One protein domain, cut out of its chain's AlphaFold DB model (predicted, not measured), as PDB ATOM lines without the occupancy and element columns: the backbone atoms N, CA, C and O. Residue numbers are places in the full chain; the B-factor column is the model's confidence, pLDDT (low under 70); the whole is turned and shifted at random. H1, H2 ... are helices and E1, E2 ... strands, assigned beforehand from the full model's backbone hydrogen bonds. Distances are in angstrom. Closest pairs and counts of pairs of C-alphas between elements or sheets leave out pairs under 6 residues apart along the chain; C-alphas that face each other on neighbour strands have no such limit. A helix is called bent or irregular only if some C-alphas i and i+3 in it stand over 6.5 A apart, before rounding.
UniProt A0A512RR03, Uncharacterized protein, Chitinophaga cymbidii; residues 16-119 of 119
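This is residues 16 to 119 of the 119 residues of an uncharacterized protein of Chitinophaga cymbidii (UniProt A0A512RR03). Two helices, H1 and H5, lie side by side over one face of a four-stranded sheet whose other face is bare, and H3 lies beyond them, away from the sheet. Short H2 and H4 lie near the last residues of H1. The 104 printed residues, with five named helices and four named strands, run E1 H1 H2 H3 H4 E2 E3 H5 E4; the sheet, E2 E3 E1 E4, is antiparallel, the class mixed. The whole is compact, with a radius of gyration of the C-alphas of 12.7 A, spanning 32 by 32 by 21 A.

E1, residues 16 to 21, begins at C-alpha 16 (164.063, 184.626, 183.089). H1, residues 24 to 38, is 20.9 A long and irregular: C-alphas 25 and 28 are 7.9 A apart. H2 is residues 42 to 45, H3 49 to 60 (16.8 A), H4 71 to 75. E2, residues 83 to 87, and E3, 90 to 96, form a hairpin. H5 is residues 102 to 110; E4, 113 to 118, ends at C-alpha 118 (159.521, 182.413, 185.740).

Within hydrogen-bond range are N 85 and O 92 (E2, E3; 2.9 A), N 17 and O 93 (E1, E3; 2.8 A), and N 18 and O 117 (E1, E4; 2.9 A). In two layers, helices on one face of a sheet, H1 is over E3 at a height over the sheet of 8.4 A, only just not over E2, where 2 of its C-alphas fall, and H5 over E1 and E4 at 9.9 A. E3, H5 and E4 form a split strand-helix-strand unit, E1 between its strands, with a right-handed crossover. H1 touches H5 at a shallow tilt of 22 degrees, opposite ways; their closest C-alphas, Ile 34 and Ile 104, are 7.3 A apart. H3 is close to but not clearly touching H1, closest C-alphas Met 33 and Trp 56, 7.0 A. Every O i to N i+4 pair is within range in H3, H4 and H5, and 9 of 11 in H1; H2 is too short for one.

The C-alphas farthest apart, Asn 63 and Asn 80, are 34.8 A apart. The printed part has no cut, and no link is long. pLDDT is under 70 at residues 22, 24 to 25, 65 to 66, 74 to 79 and 114.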
ATOM      1  N   THR A  16     164.799 184.022 184.201       86.00
ATOM      2  CA  THR A  16     164.063 184.626 183.089       86.00
ATOM      3  C   THR A  16     162.610 184.838 183.487       86.00
ATOM      4  O   THR A  16     161.914 183.899 183.861       86.00
ATOM      5  N   ILE A  17     162.138 186.077 183.369       87.12
ATOM      6  CA  ILE A  17     160.746 186.457 183.599       87.12
ATOM      7  C   ILE A  17     160.128 186.826 182.259       87.12
ATOM      8  O   ILE A  17     160.591 187.736 181.571       87.12
ATOM      9  N   ILE A  18     159.056 186.129 181.902       88.25
ATOM     10  CA  ILE A  18     158.252 186.424 180.720       88.25
ATOM     11  C   ILE A  18     156.894 186.880 181.205       88.25
ATOM     12  O   ILE A  18     156.192 186.160 181.916       88.25
ATOM     13  N   GLY A  19     156.519 188.081 180.809       86.19
ATOM     14  CA  GLY A  19     155.177 188.562 181.007       86.19
ATOM     15  C   GLY A  19     154.400 188.559 179.698       86.19
ATOM     16  O   GLY A  19     154.821 189.207 178.735       86.19
ATOM     17  N   GLU A  20     153.196 188.010 179.729       85.94
ATOM     18  CA  GLU A  20     152.251 187.991 178.609       85.94
ATOM     19  C   GLU A  20     151.106 188.992 178.854       85.94
ATOM     20  O   GLU A  20     150.477 188.984 179.920       85.94
ATOM     21  N   PHE A  21     150.862 189.885 177.889       80.69
ATOM     22  CA  PHE A  21     149.807 190.906 177.950       80.69
ATOM     23  C   PHE A  21     148.676 190.576 176.971       80.69
ATOM     24  O   PHE A  21     148.942 190.222 175.826       80.69
ATOM     25  N   SER A  22     147.422 190.748 177.391       69.81
ATOM     26  CA  SER A  22     146.255 190.616 176.503       69.81
ATOM     27  C   SER A  22     146.161 191.736 175.466       69.81
ATOM     28  O   SER A  22     145.664 191.510 174.366       69.81
ATOM     29  N   GLU A  23     146.638 192.937 175.805       71.00
ATOM     30  CA  GLU A  23     146.599 194.116 174.942       71.00
ATOM     31  C   GLU A  23     148.016 194.640 174.668       71.00
ATOM     32  O   GLU A  23     148.615 195.308 175.514       71.00
ATOM     33  N   PRO A  24     148.567 194.397 173.463       67.12
ATOM     34  CA  PRO A  24     149.934 194.790 173.139       67.12
ATOM     35  C   PRO A  24     150.176 196.303 173.085       67.12
ATOM     36  O   PRO A  24     151.322 196.739 173.055       67.12
ATOM     37  N   LYS A  25     149.110 197.117 173.054       67.81
ATOM     38  CA  LYS A  25     149.173 198.565 172.786       67.81
ATOM     39  C   LYS A  25     150.010 199.355 173.796       67.81
ATOM     40  O   LYS A  25     150.461 200.440 173.461       67.81
ATOM     41  N   ASN A  26     150.252 198.796 174.983       78.88
ATOM     42  CA  ASN A  26     151.027 199.443 176.041       78.88
ATOM     43  C   ASN A  26     152.385 198.766 176.308       78.88
ATOM     44  O   ASN A  26     153.040 199.103 177.290       78.88
ATOM     45  N   LEU A  27     152.836 197.823 175.462       85.94
ATOM     46  CA  LEU A  27     154.080 197.078 175.707       85.94
ATOM     47  C   LEU A  27     155.319 197.961 175.863       85.94
ATOM     48  O   LEU A  27     156.185 197.633 176.667       85.94
ATOM     49  N   GLU A  28     155.395 199.064 175.122       88.25
ATOM     50  CA  GLU A  28     156.504 200.016 175.221       88.25
ATOM     51  C   GLU A  28     156.533 200.703 176.590       88.25
ATOM     52  O   GLU A  28     157.579 200.747 177.229       88.25
ATOM     53  N   LYS A  29     155.373 201.125 177.108       89.62
ATOM     54  CA  LYS A  29     155.265 201.685 178.466       89.62
ATOM     55  C   LYS A  29     155.617 200.651 179.530       89.62
ATOM     56  O   LYS A  29     156.290 200.951 180.507       89.62
ATOM     57  N   HIS A  30     155.186 199.405 179.334       88.19
ATOM     58  CA  HIS A  30     155.543 198.314 180.237       88.19
ATOM     59  C   HIS A  30     157.048 198.053 180.262       88.19
ATOM     60  O   HIS A  30     157.617 197.799 181.321       88.19
ATOM     61  N   TYR A  31     157.682 198.094 179.092       89.44
ATOM     62  CA  TYR A  31     159.125 197.989 178.958       89.44
ATOM     63  C   TYR A  31     159.823 199.136 179.688       89.44
ATOM     64  O   TYR A  31     160.733 198.883 180.470       89.44
ATOM     65  N   GLU A  32     159.358 200.369 179.496       89.50
ATOM     66  CA  GLU A  32     159.930 201.556 180.127       89.50
ATOM     67  C   GLU A  32     159.834 201.511 181.658       89.50
ATOM     68  O   GLU A  32     160.845 201.714 182.327       89.50
ATOM     69  N   MET A  33     158.672 201.145 182.210       89.25
ATOM     70  CA  MET A  33     158.477 200.967 183.655       89.25
ATOM     71  C   MET A  33     159.430 199.922 184.240       89.25
ATOM     72  O   MET A  33     160.014 200.112 185.306       89.25
ATOM     73  N   ILE A  34     159.580 198.792 183.548       88.62
ATOM     74  CA  ILE A  34     160.480 197.729 183.990       88.62
ATOM     75  C   ILE A  34     161.941 198.161 183.857       88.62
ATOM     76  O   ILE A  34     162.727 197.838 184.740       88.62
ATOM     77  N   GLN A  35     162.314 198.911 182.821       86.06
ATOM     78  CA  GLN A  35     163.651 199.497 182.727       86.06
ATOM     79  C   GLN A  35     163.924 200.493 183.853       86.06
ATOM     80  O   GLN A  35     165.000 200.435 184.441       86.06
ATOM     81  N   ASP A  36     162.967 201.370 184.171       85.00
ATOM     82  CA  ASP A  36     163.078 202.307 185.293       85.00
ATOM     83  C   ASP A  36     163.407 201.596 186.594       85.00
ATOM     84  O   ASP A  36     164.323 202.000 187.309       85.00
ATOM     85  N   PHE A  37     162.676 200.516 186.858       84.81
ATOM     86  CA  PHE A  37     162.827 199.739 188.074       84.81
ATOM     87  C   PHE A  37     164.114 198.904 188.088       84.81
ATOM     88  O   PHE A  37     164.857 198.923 189.064       84.81
ATOM     89  N   ILE A  38     164.390 198.160 187.012       80.81
ATOM     90  CA  ILE A  38     165.479 197.172 186.967       80.81
ATOM     91  C   ILE A  38     166.843 197.837 186.766       80.81
ATOM     92  O   ILE A  38     167.824 197.430 187.377       80.81
ATOM     93  N   LEU A  39     166.929 198.852 185.909       77.06
ATOM     94  CA  LEU A  39     168.209 199.480 185.564       77.06
ATOM     95  C   LEU A  39     168.540 200.682 186.450       77.06
ATOM     96  O   LEU A  39     169.517 201.376 186.190       77.06
ATOM     97  N   GLY A  40     167.715 200.982 187.455       72.19
ATOM     98  CA  GLY A  40     167.908 202.181 188.266       72.19
ATOM     99  C   GLY A  40     167.647 203.490 187.505       72.19
ATOM    100  O   GLY A  40     167.870 204.561 188.058       72.19
ATOM    101  N   ALA A  41     167.126 203.438 186.271       70.75
ATOM    102  CA  ALA A  41     166.900 204.620 185.432       70.75
ATOM    103  C   ALA A  41     165.838 205.579 186.002       70.75
ATOM    104  O   ALA A  41     165.755 206.738 185.595       70.75
ATOM    105  N   TRP A  42     165.061 205.124 186.984       73.81
ATOM    106  CA  TRP A  42     164.159 205.979 187.739       73.81
ATOM    107  C   TRP A  42     164.870 207.130 188.468       73.81
ATOM    108  O   TRP A  42     164.242 208.165 188.624       73.81
ATOM    109  N   GLU A  43     166.135 207.003 188.898       73.56
ATOM    110  CA  GLU A  43     166.836 208.079 189.637       73.56
ATOM    111  C   GLU A  43     167.018 209.332 188.775       73.56
ATOM    112  O   GLU A  43     167.094 210.453 189.277       73.56
ATOM    113  N   GLU A  44     167.068 209.133 187.460       77.69
ATOM    114  CA  GLU A  44     167.192 210.202 186.477       77.69
ATOM    115  C   GLU A  44     165.823 210.739 186.032       77.69
ATOM    116  O   GLU A  44     165.737 211.863 185.535       77.69
ATOM    117  N   ARG A  45     164.753 209.945 186.197       80.75
ATOM    118  CA  ARG A  45     163.413 210.224 185.648       80.75
ATOM    119  C   ARG A  45     162.352 210.585 186.691       80.75
ATOM    120  O   ARG A  45     161.398 211.273 186.340       80.75
ATOM    121  N   HIS A  46     162.532 210.182 187.946       82.44
ATOM    122  CA  HIS A  46     161.582 210.349 189.049       82.44
ATOM    123  C   HIS A  46     162.308 210.868 190.295       82.44
ATOM    124  O   HIS A  46     163.386 210.401 190.654       82.44
ATOM    125  N   ALA A  47     161.704 211.824 190.999       84.31
ATOM    126  CA  ALA A  47     162.349 212.480 192.143       84.31
ATOM    127  C   ALA A  47     162.401 211.603 193.410       84.31
ATOM    128  O   ALA A  47     163.136 211.904 194.355       84.31
ATOM    129  N   SER A  48     161.575 210.556 193.477       84.44
ATOM    130  CA  SER A  48     161.488 209.630 194.608       84.44
ATOM    131  C   SER A  48     160.792 208.323 194.206       84.44
ATOM    132  O   SER A  48     160.155 208.245 193.159       84.44
ATOM    133  N   ILE A  49     160.848 207.307 195.074       81.69
ATOM    134  CA  ILE A  49     160.077 206.064 194.898       81.69
ATOM    135  C   ILE A  49     158.564 206.342 194.925       81.69
ATOM    136  O   ILE A  49     157.798 205.658 194.248       81.69
ATOM    137  N   GLU A  50     158.112 207.343 195.685       86.00
ATOM    138  CA  GLU A  50     156.707 207.774 195.681       86.00
ATOM    139  C   GLU A  50     156.320 208.349 194.312       86.00
ATOM    140  O   GLU A  50     155.319 207.929 193.745       86.00
ATOM    141  N   ASP A  51     157.170 209.202 193.737       86.56
ATOM    142  CA  ASP A  51     156.983 209.780 192.399       86.56
ATOM    143  C   ASP A  51     156.962 208.697 191.305       86.56
ATOM    144  O   ASP A  51     156.059 208.678 190.471       86.56
ATOM    145  N   PHE A  52     157.867 207.713 191.382       88.19
ATOM    146  CA  PHE A  52     157.851 206.531 190.510       88.19
ATOM    147  C   PHE A  52     156.522 205.760 190.615       88.19
ATOM    148  O   PHE A  52     155.910 205.425 189.597       88.19
ATOM    149  N   ASN A  53     156.060 205.478 191.839       87.62
ATOM    150  CA  ASN A  53     154.807 204.751 192.054       87.62
ATOM    151  C   ASN A  53     153.605 205.546 191.520       87.62
ATOM    152  O   ASN A  53     152.744 204.960 190.866       87.62
ATOM    153  N   ASP A  54     153.546 206.851 191.779       88.31
ATOM    154  CA  ASP A  54     152.458 207.734 191.355       88.31
ATOM    155  C   ASP A  54     152.416 207.911 189.831       88.31
ATOM    156  O   ASP A  54     151.331 207.940 189.239       88.31
ATOM    157  N   HIS A  55     153.582 208.043 189.193       88.88
ATOM    158  CA  HIS A  55     153.713 208.181 187.746       88.88
ATOM    159  C   HIS A  55     153.152 206.950 187.035       88.88
ATOM    160  O   HIS A  55     152.204 207.052 186.253       88.88
ATOM    161  N   TRP A  56     153.680 205.770 187.364       88.81
ATOM    162  CA  TRP A  56     153.271 204.533 186.705       88.81
ATOM    163  C   TRP A  56     151.854 204.103 187.085       88.81
ATOM    164  O   TRP A  56     151.167 203.496 186.263       88.81
ATOM    165  N   ALA A  57     151.373 204.463 188.282       87.62
ATOM    166  CA  ALA A  57     149.978 204.253 188.641       87.62
ATOM    167  C   ALA A  57     149.044 204.990 187.672       87.62
ATOM    168  O   ALA A  57     148.185 204.360 187.062       87.62
ATOM    169  N   LYS A  58     149.276 206.288 187.435       86.56
ATOM    170  CA  LYS A  58     148.465 207.102 186.511       86.56
ATOM    171  C   LYS A  58     148.501 206.600 185.068       86.56
ATOM    172  O   LYS A  58     147.488 206.700 184.377       86.56
ATOM    173  N   GLU A  59     149.646 206.090 184.619       86.25
ATOM    174  CA  GLU A  59     149.825 205.604 183.245       86.25
ATOM    175  C   GLU A  59     149.039 204.317 182.948       86.25
ATOM    176  O   GLU A  59     148.542 204.162 181.829       86.25
ATOM    177  N   PHE A  60     148.907 203.405 183.920       80.88
ATOM    178  CA  PHE A  60     148.226 202.116 183.717       80.88
ATOM    179  C   PHE A  60     146.810 202.054 184.292       80.88
ATOM    180  O   PHE A  60     145.947 201.415 183.691       80.88
ATOM    181  N   ASP A  61     146.542 202.722 185.414       79.19
ATOM    182  CA  ASP A  61     145.197 202.858 185.967       79.19
ATOM    183  C   ASP A  61     145.046 204.204 186.699       79.19
ATOM    184  O   ASP A  61     145.429 204.323 187.865       79.19
ATOM    185  N   PRO A  62     144.423 205.220 186.073       75.50
ATOM    186  CA  PRO A  62     144.264 206.541 186.680       75.50
ATOM    187  C   PRO A  62     143.416 206.543 187.962       75.50
ATOM    188  O   PRO A  62     143.399 207.551 188.673       75.50
ATOM    189  N   ASN A  63     142.706 205.450 188.274       76.19
ATOM    190  CA  ASN A  63     141.945 205.309 189.518       76.19
ATOM    191  C   ASN A  63     142.767 204.681 190.647       76.19
ATOM    192  O   ASN A  63     142.361 204.755 191.812       76.19
ATOM    193  N   VAL A  64     143.911 204.071 190.334       71.50
ATOM    194  CA  VAL A  64     144.844 203.577 191.339       71.50
ATOM    195  C   VAL A  64     145.871 204.659 191.607       71.50
ATOM    196  O   VAL A  64     146.500 205.202 190.710       71.50
ATOM    197  N   ARG A  65     146.030 204.994 192.885       62.28
ATOM    198  CA  ARG A  65     146.954 206.046 193.308       62.28
ATOM    199  C   ARG A  65     148.358 205.523 193.604       62.28
ATOM    200  O   ARG A  65     149.265 206.321 193.717       62.28
ATOM    201  N   TYR A  66     148.528 204.212 193.779       66.94
ATOM    202  CA  TYR A  66     149.770 203.650 194.302       66.94
ATOM    203  C   TYR A  66     149.943 202.178 193.905       66.94
ATOM    204  O   TYR A  66     149.070 201.358 194.191       66.94
ATOM    205  N   ILE A  67     151.078 201.839 193.279       72.75
ATOM    206  CA  ILE A  67     151.408 200.464 192.847       72.75
ATOM    207  C   ILE A  67     151.817 199.574 194.032       72.75
ATOM    208  O   ILE A  67     151.638 198.355 193.986       72.75
ATOM    209  N   GLY A  68     152.330 200.153 195.122       76.44
ATOM    210  CA  GLY A  68     152.711 199.358 196.293       76.44
ATOM    211  C   GLY A  68     154.143 198.843 196.288       76.44
ATOM    212  O   GLY A  68     154.406 197.853 196.980       76.44
ATOM    213  N   ILE A  69     155.045 199.458 195.513       82.25
ATOM    214  CA  ILE A  69     156.475 199.139 195.574       82.25
ATOM    215  C   ILE A  69     157.068 199.788 196.816       82.25
ATOM    216  O   ILE A  69     157.047 201.012 196.979       82.25
ATOM    217  N   THR A  70     157.564 198.934 197.705       79.12
ATOM    218  CA  THR A  70     158.201 199.343 198.955       79.12
ATOM    219  C   THR A  70     159.685 199.620 198.752       79.12
ATOM    220  O   THR A  70     160.305 199.071 197.846       79.12
ATOM    221  N   ASN A  71     160.273 200.419 199.646       73.44
ATOM    222  CA  ASN A  71     161.723 200.623 199.709       73.44
ATOM    223  C   ASN A  71     162.473 199.292 199.815       73.44
ATOM    224  O   ASN A  71     163.487 199.107 199.156       73.44
ATOM    225  N   ASP A  72     161.962 198.348 200.605       71.75
ATOM    226  CA  ASP A  72     162.615 197.052 200.748       71.75
ATOM    227  C   ASP A  72     162.641 196.315 199.422       71.75
ATOM    228  O   ASP A  72     163.699 195.861 199.061       71.75
ATOM    229  N   GLU A  73     161.560 196.268 198.642       72.38
ATOM    230  CA  GLU A  73     161.565 195.667 197.295       72.38
ATOM    231  C   GLU A  73     162.443 196.421 196.288       72.38
ATOM    232  O   GLU A  73     162.818 195.861 195.260       72.38
ATOM    233  N   TYR A  74     162.764 197.672 196.604       68.88
ATOM    234  CA  TYR A  74     163.604 198.561 195.823       68.88
ATOM    235  C   TYR A  74     165.100 198.295 196.023       68.88
ATOM    236  O   TYR A  74     165.870 198.188 195.072       68.88
ATOM    237  N   PHE A  75     165.521 198.187 197.285       63.31
ATOM    238  CA  PHE A  75     166.932 198.232 197.679       63.31
ATOM    239  C   PHE A  75     167.652 196.880 197.641       63.31
ATOM    240  O   PHE A  75     168.854 196.831 197.886       63.31
ATOM    241  N   ILE A  76     166.954 195.787 197.330       58.69
ATOM    242  CA  ILE A  76     167.547 194.426 197.294       58.69
ATOM    243  C   ILE A  76     168.439 194.250 196.068       58.69
ATOM    244  O   ILE A  76     169.263 193.345 196.046       58.69
ATOM    245  N   GLY A  77     168.334 195.172 195.108       57.09
ATOM    246  CA  GLY A  77     169.328 195.369 194.070       57.09
ATOM    247  C   GLY A  77     169.328 194.277 193.009       57.09
ATOM    248  O   GLY A  77     168.990 193.115 193.231       57.09
ATOM    249  N   ILE A  78     169.720 194.690 191.816       65.94
ATOM    250  CA  ILE A  78     170.148 193.791 190.758       65.94
ATOM    251  C   ILE A  78     171.654 193.953 190.706       65.94
ATOM    252  O   ILE A  78     172.168 195.070 190.663       65.94
ATOM    253  N   ASP A  79     172.372 192.845 190.784       67.81
ATOM    254  CA  ASP A  79     173.829 192.843 190.900       67.81
ATOM    255  C   ASP A  79     174.501 192.518 189.551       67.81
ATOM    256  O   ASP A  79     175.634 192.021 189.498       67.81
ATOM    257  N   ASN A  80     173.778 192.745 188.448       75.19
ATOM    258  CA  ASN A  80     174.209 192.491 187.079       75.19
ATOM    259  C   ASN A  80     173.433 193.343 186.049       75.19
ATOM    260  O   ASN A  80     172.503 194.053 186.405       75.19
ATOM    261  N   ASP A  81     173.791 193.230 184.766       81.00
ATOM    262  CA  ASP A  81     173.057 193.860 183.659       81.00
ATOM    263  C   ASP A  81     172.094 192.845 183.004       81.00
ATOM    264  O   ASP A  81     172.529 192.018 182.189       81.00
ATOM    265  N   PRO A  82     170.797 192.829 183.363       84.88
ATOM    266  CA  PRO A  82     169.820 191.946 182.744       84.88
ATOM    267  C   PRO A  82     169.422 192.427 181.344       84.88
ATOM    268  O   PRO A  82     169.332 193.618 181.052       84.88
ATOM    269  N   ASP A  83     169.093 191.471 180.480       87.12
ATOM    270  CA  ASP A  83     168.561 191.735 179.147       87.12
ATOM    271  C   ASP A  83     167.038 191.918 179.233       87.12
ATOM    272  O   ASP A  83     166.315 190.950 179.494       87.12
ATOM    273  N   ILE A  84     166.542 193.127 178.959       89.19
ATOM    274  CA  ILE A  84     165.106 193.432 178.855       89.19
ATOM    275  C   ILE A  84     164.766 193.620 177.376       89.19
ATOM    276  O   ILE A  84     165.415 194.411 176.692       89.19
ATOM    277  N   LYS A  85     163.777 192.888 176.854       91.25
ATOM    278  CA  LYS A  85     163.369 192.953 175.440       91.25
ATOM    279  C   LYS A  85     161.867 192.771 175.272       91.25
ATOM    280  O   LYS A  85     161.217 192.086 176.062       91.25
ATOM    281  N   ILE A  86     161.346 193.344 174.193       89.62
ATOM    282  CA  ILE A  86     160.028 193.012 173.657       89.62
ATOM    283  C   ILE A  86     160.223 191.952 172.568       89.62
ATOM    284  O   ILE A  86     160.930 192.197 171.592       89.62
ATOM    285  N   GLU A  87     159.626 190.777 172.742       85.50
ATOM    286  CA  GLU A  87     159.749 189.635 171.825       85.50
ATOM    287  C   GLU A  87     158.377 188.960 171.687       85.50
ATOM    288  O   GLU A  87     157.728 188.674 172.691       85.50
ATOM    289  N   ASP A  88     157.902 188.763 170.454       83.12
ATOM    290  CA  ASP A  88     156.612 188.120 170.145       83.12
ATOM    291  C   ASP A  88     155.399 188.708 170.895       83.12
ATOM    292  O   ASP A  88     154.497 187.992 171.324       83.12
ATOM    293  N   GLY A  89     155.381 190.032 171.093       83.69
ATOM    294  CA  GLY A  89     154.317 190.711 171.843       83.69
ATOM    295  C   GLY A  89     154.386 190.502 173.360       83.69
ATOM    296  O   GLY A  89     153.442 190.845 174.067       83.69
ATOM    297  N   ASN A  90     155.498 189.976 173.875       86.81
ATOM    298  CA  ASN A  90     155.739 189.758 175.296       86.81
ATOM    299  C   ASN A  90     156.906 190.603 175.795       86.81
ATOM    300  O   ASN A  90     157.817 190.954 175.048       86.81
ATOM    301  N   LEU A  91     156.882 190.904 177.094       90.06
ATOM    302  CA  LEU A  91     158.015 191.523 177.774       90.06
ATOM    303  C   LEU A  91     158.842 190.417 178.419       90.06
ATOM    304  O   LEU A  91     158.318 189.663 179.244       90.06
ATOM    305  N   LYS A  92     160.117 190.336 178.051       90.88
ATOM    306  CA  LYS A  92     161.054 189.321 178.525       90.88
ATOM    307  C   LYS A  92     162.223 189.989 179.227       90.88
ATOM    308  O   LYS A  92     162.891 190.844 178.651       90.88
ATOM    309  N   ILE A  93     162.464 189.567 180.459       89.31
ATOM    310  CA  ILE A  93     163.601 189.960 181.287       89.31
ATOM    311  C   ILE A  93     164.430 188.695 181.470       89.31
ATOM    312  O   ILE A  93     163.910 187.694 181.953       89.31
ATOM    313  N   SER A  94     165.687 188.699 181.054       87.06
ATOM    314  CA  SER A  94     166.549 187.515 181.096       87.06
ATOM    315  C   SER A  94     167.911 187.838 181.686       87.06
ATOM    316  O   SER A  94     168.305 189.001 181.751       87.06
ATOM    317  N   LYS A  95     168.619 186.791 182.128       84.56
ATOM    318  CA  LYS A  95     169.870 186.912 182.892       84.56
ATOM    319  C   LYS A  95     169.685 187.750 184.160       84.56
ATOM    320  O   LYS A  95     170.603 188.444 184.556       84.56
ATOM    321  N   LEU A  96     168.506 187.737 184.772       82.75
ATOM    322  CA  LEU A  96     168.268 188.499 185.991       82.75
ATOM    323  C   LEU A  96     168.890 187.763 187.178       82.75
ATOM    324  O   LEU A  96     168.561 186.595 187.396       82.75
ATOM    325  N   ARG A  97     169.742 188.447 187.944       81.00
ATOM    326  CA  ARG A  97     170.288 187.951 189.207       81.00
ATOM    327  C   ARG A  97     169.891 188.917 190.321       81.00
ATOM    328  O   ARG A  97     170.277 190.081 190.326       81.00
ATOM    329  N   MET A  98     169.019 188.444 191.207       76.31
ATOM    330  CA  MET A  98     168.554 189.199 192.367       76.31
ATOM    331  C   MET A  98     167.898 188.277 193.394       76.31
ATOM    332  O   MET A  98     167.374 187.217 193.042       76.31
ATOM    333  N   ASP A  99     167.846 188.734 194.642       70.88
ATOM    334  CA  ASP A  99     167.275 187.967 195.755       70.88
ATOM    335  C   ASP A  99     165.776 188.203 195.971       70.88
ATOM    336  O   ASP A  99     165.120 187.422 196.663       70.88
ATOM    337  N   ASN A 100     165.198 189.246 195.363       74.69
ATOM    338  CA  ASN A 100     163.772 189.539 195.497       74.69
ATOM    339  C   ASN A 100     163.103 189.919 194.169       74.69
ATOM    340  O   ASN A 100     163.173 191.054 193.712       74.69
ATOM    341  N   LEU A 101     162.340 188.981 193.606       80.88
ATOM    342  CA  LEU A 101     161.528 189.202 192.403       80.88
ATOM    343  C   LEU A 101     160.202 189.942 192.660       80.88
ATOM    344  O   LEU A 101     159.482 190.270 191.716       80.88
ATOM    345  N   GLY A 102     159.833 190.158 193.924       81.00
ATOM    346  CA  GLY A 102     158.522 190.649 194.349       81.00
ATOM    347  C   GLY A 102     158.140 191.979 193.707       81.00
ATOM    348  O   GLY A 102     157.024 192.103 193.200       81.00
ATOM    349  N   GLY A 103     159.082 192.926 193.634       83.88
ATOM    350  CA  GLY A 103     158.865 194.220 192.983       83.88
ATOM    351  C   GLY A 103     158.528 194.082 191.496       83.88
ATOM    352  O   GLY A 103     157.511 194.603 191.037       83.88
ATOM    353  N   ILE A 104     159.302 193.278 190.757       85.81
ATOM    354  CA  ILE A 104     159.066 193.022 189.327       85.81
ATOM    355  C   ILE A 104     157.705 192.354 189.119       85.81
ATOM    356  O   ILE A 104     156.925 192.779 188.270       85.81
ATOM    357  N   ILE A 105     157.381 191.330 189.912       85.69
ATOM    358  CA  ILE A 105     156.102 190.618 189.795       85.69
ATOM    359  C   ILE A 105     154.926 191.565 190.069       85.69
ATOM    360  O   ILE A 105     153.932 191.515 189.342       85.69
ATOM    361  N   LYS A 106     155.023 192.437 191.080       86.56
ATOM    362  CA  LYS A 106     153.992 193.446 191.371       86.56
ATOM    363  C   LYS A 106     153.790 194.406 190.203       86.56
ATOM    364  O   LYS A 106     152.650 194.575 189.780       86.56
ATOM    365  N   LEU A 107     154.871 194.964 189.654       86.56
ATOM    366  CA  LEU A 107     154.814 195.873 188.502       86.56
ATOM    367  C   LEU A 107     154.157 195.203 187.299       86.56
ATOM    368  O   LEU A 107     153.230 195.745 186.705       86.56
ATOM    369  N   LEU A 108     154.581 193.979 186.984       86.62
ATOM    370  CA  LEU A 108     154.003 193.192 185.902       86.62
ATOM    371  C   LEU A 108     152.504 192.938 186.129       86.62
ATOM    372  O   LEU A 108     151.706 193.140 185.220       86.62
ATOM    373  N   ARG A 109     152.081 192.546 187.335       83.12
ATOM    374  CA  ARG A 109     150.647 192.365 187.632       83.12
ATOM    375  C   ARG A 109     149.858 193.666 187.523       83.12
ATOM    376  O   ARG A 109     148.754 193.641 186.990       83.12
ATOM    377  N   PHE A 110     150.413 194.767 188.021       82.44
ATOM    378  CA  PHE A 110     149.773 196.077 187.979       82.44
ATOM    379  C   PHE A 110     149.572 196.570 186.542       82.44
ATOM    380  O   PHE A 110     148.489 197.015 186.185       82.44
ATOM    381  N   ALA A 111     150.566 196.349 185.685       79.44
ATOM    382  CA  ALA A 111     150.518 196.586 184.246       79.44
ATOM    383  C   ALA A 111     149.505 195.702 183.470       79.44
ATOM    384  O   ALA A 111     149.532 195.643 182.244       79.44
ATOM    385  N   GLY A 112     148.624 194.961 184.149       76.88
ATOM    386  CA  GLY A 112     147.559 194.195 183.499       76.88
ATOM    387  C   GLY A 112     148.020 192.880 182.866       76.88
ATOM    388  O   GLY A 112     147.409 192.400 181.910       76.88
ATOM    389  N   LYS A 113     149.098 192.267 183.371       70.62
ATOM    390  CA  LYS A 113     149.534 190.947 182.890       70.62
ATOM    391  C   LYS A 113     148.485 189.873 183.113       70.62
ATOM    392  O   LYS A 113     147.995 189.683 184.225       70.62
ATOM    393  N   CYS A 114     148.267 189.074 182.074       66.38
ATOM    394  CA  CYS A 114     147.426 187.883 182.159       66.38
ATOM    395  C   CYS A 114     148.212 186.669 182.659       66.38
ATOM    396  O   CYS A 114     147.645 185.806 183.328       66.38
ATOM    397  N   ARG A 115     149.516 186.604 182.357       82.75
ATOM    398  CA  ARG A 115     150.389 185.508 182.779       82.75
ATOM    399  C   ARG A 115     151.823 185.980 183.000       82.75
ATOM    400  O   ARG A 115     152.347 186.792 182.239       82.75
ATOM    401  N   ILE A 116     152.444 185.453 184.052       85.94
ATOM    402  CA  ILE A 116     153.863 185.635 184.364       85.94
ATOM    403  C   ILE A 116     154.483 184.241 184.454       85.94
ATOM    404  O   ILE A 116     154.009 183.403 185.222       85.94
ATOM    405  N   THR A 117     155.526 184.002 183.667       84.94
ATOM    406  CA  THR A 117     156.302 182.759 183.663       84.94
ATOM    407  C   THR A 117     157.708 183.066 184.169       84.94
ATOM    408  O   THR A 117     158.337 184.004 183.684       84.94
ATOM    409  N   ILE A 118     158.184 182.290 185.145       84.31
ATOM    410  CA  ILE A 118     159.521 182.413 185.740       84.31
ATOM    411  C   ILE A 118     160.260 181.103 185.469       84.31
ATOM    412  O   ILE A 118     159.733 180.036 185.795       84.31
ATOM    413  N   ILE A 119     161.426 181.194 184.829       82.12
ATOM    414  CA  ILE A 119     162.262 180.065 184.388       82.12
ATOM    415  C   ILE A 119     163.653 180.216 184.988       82.12
ATOM    416  O   ILE A 119     164.180 181.354 184.928       82.12
TER     417      ILE A 119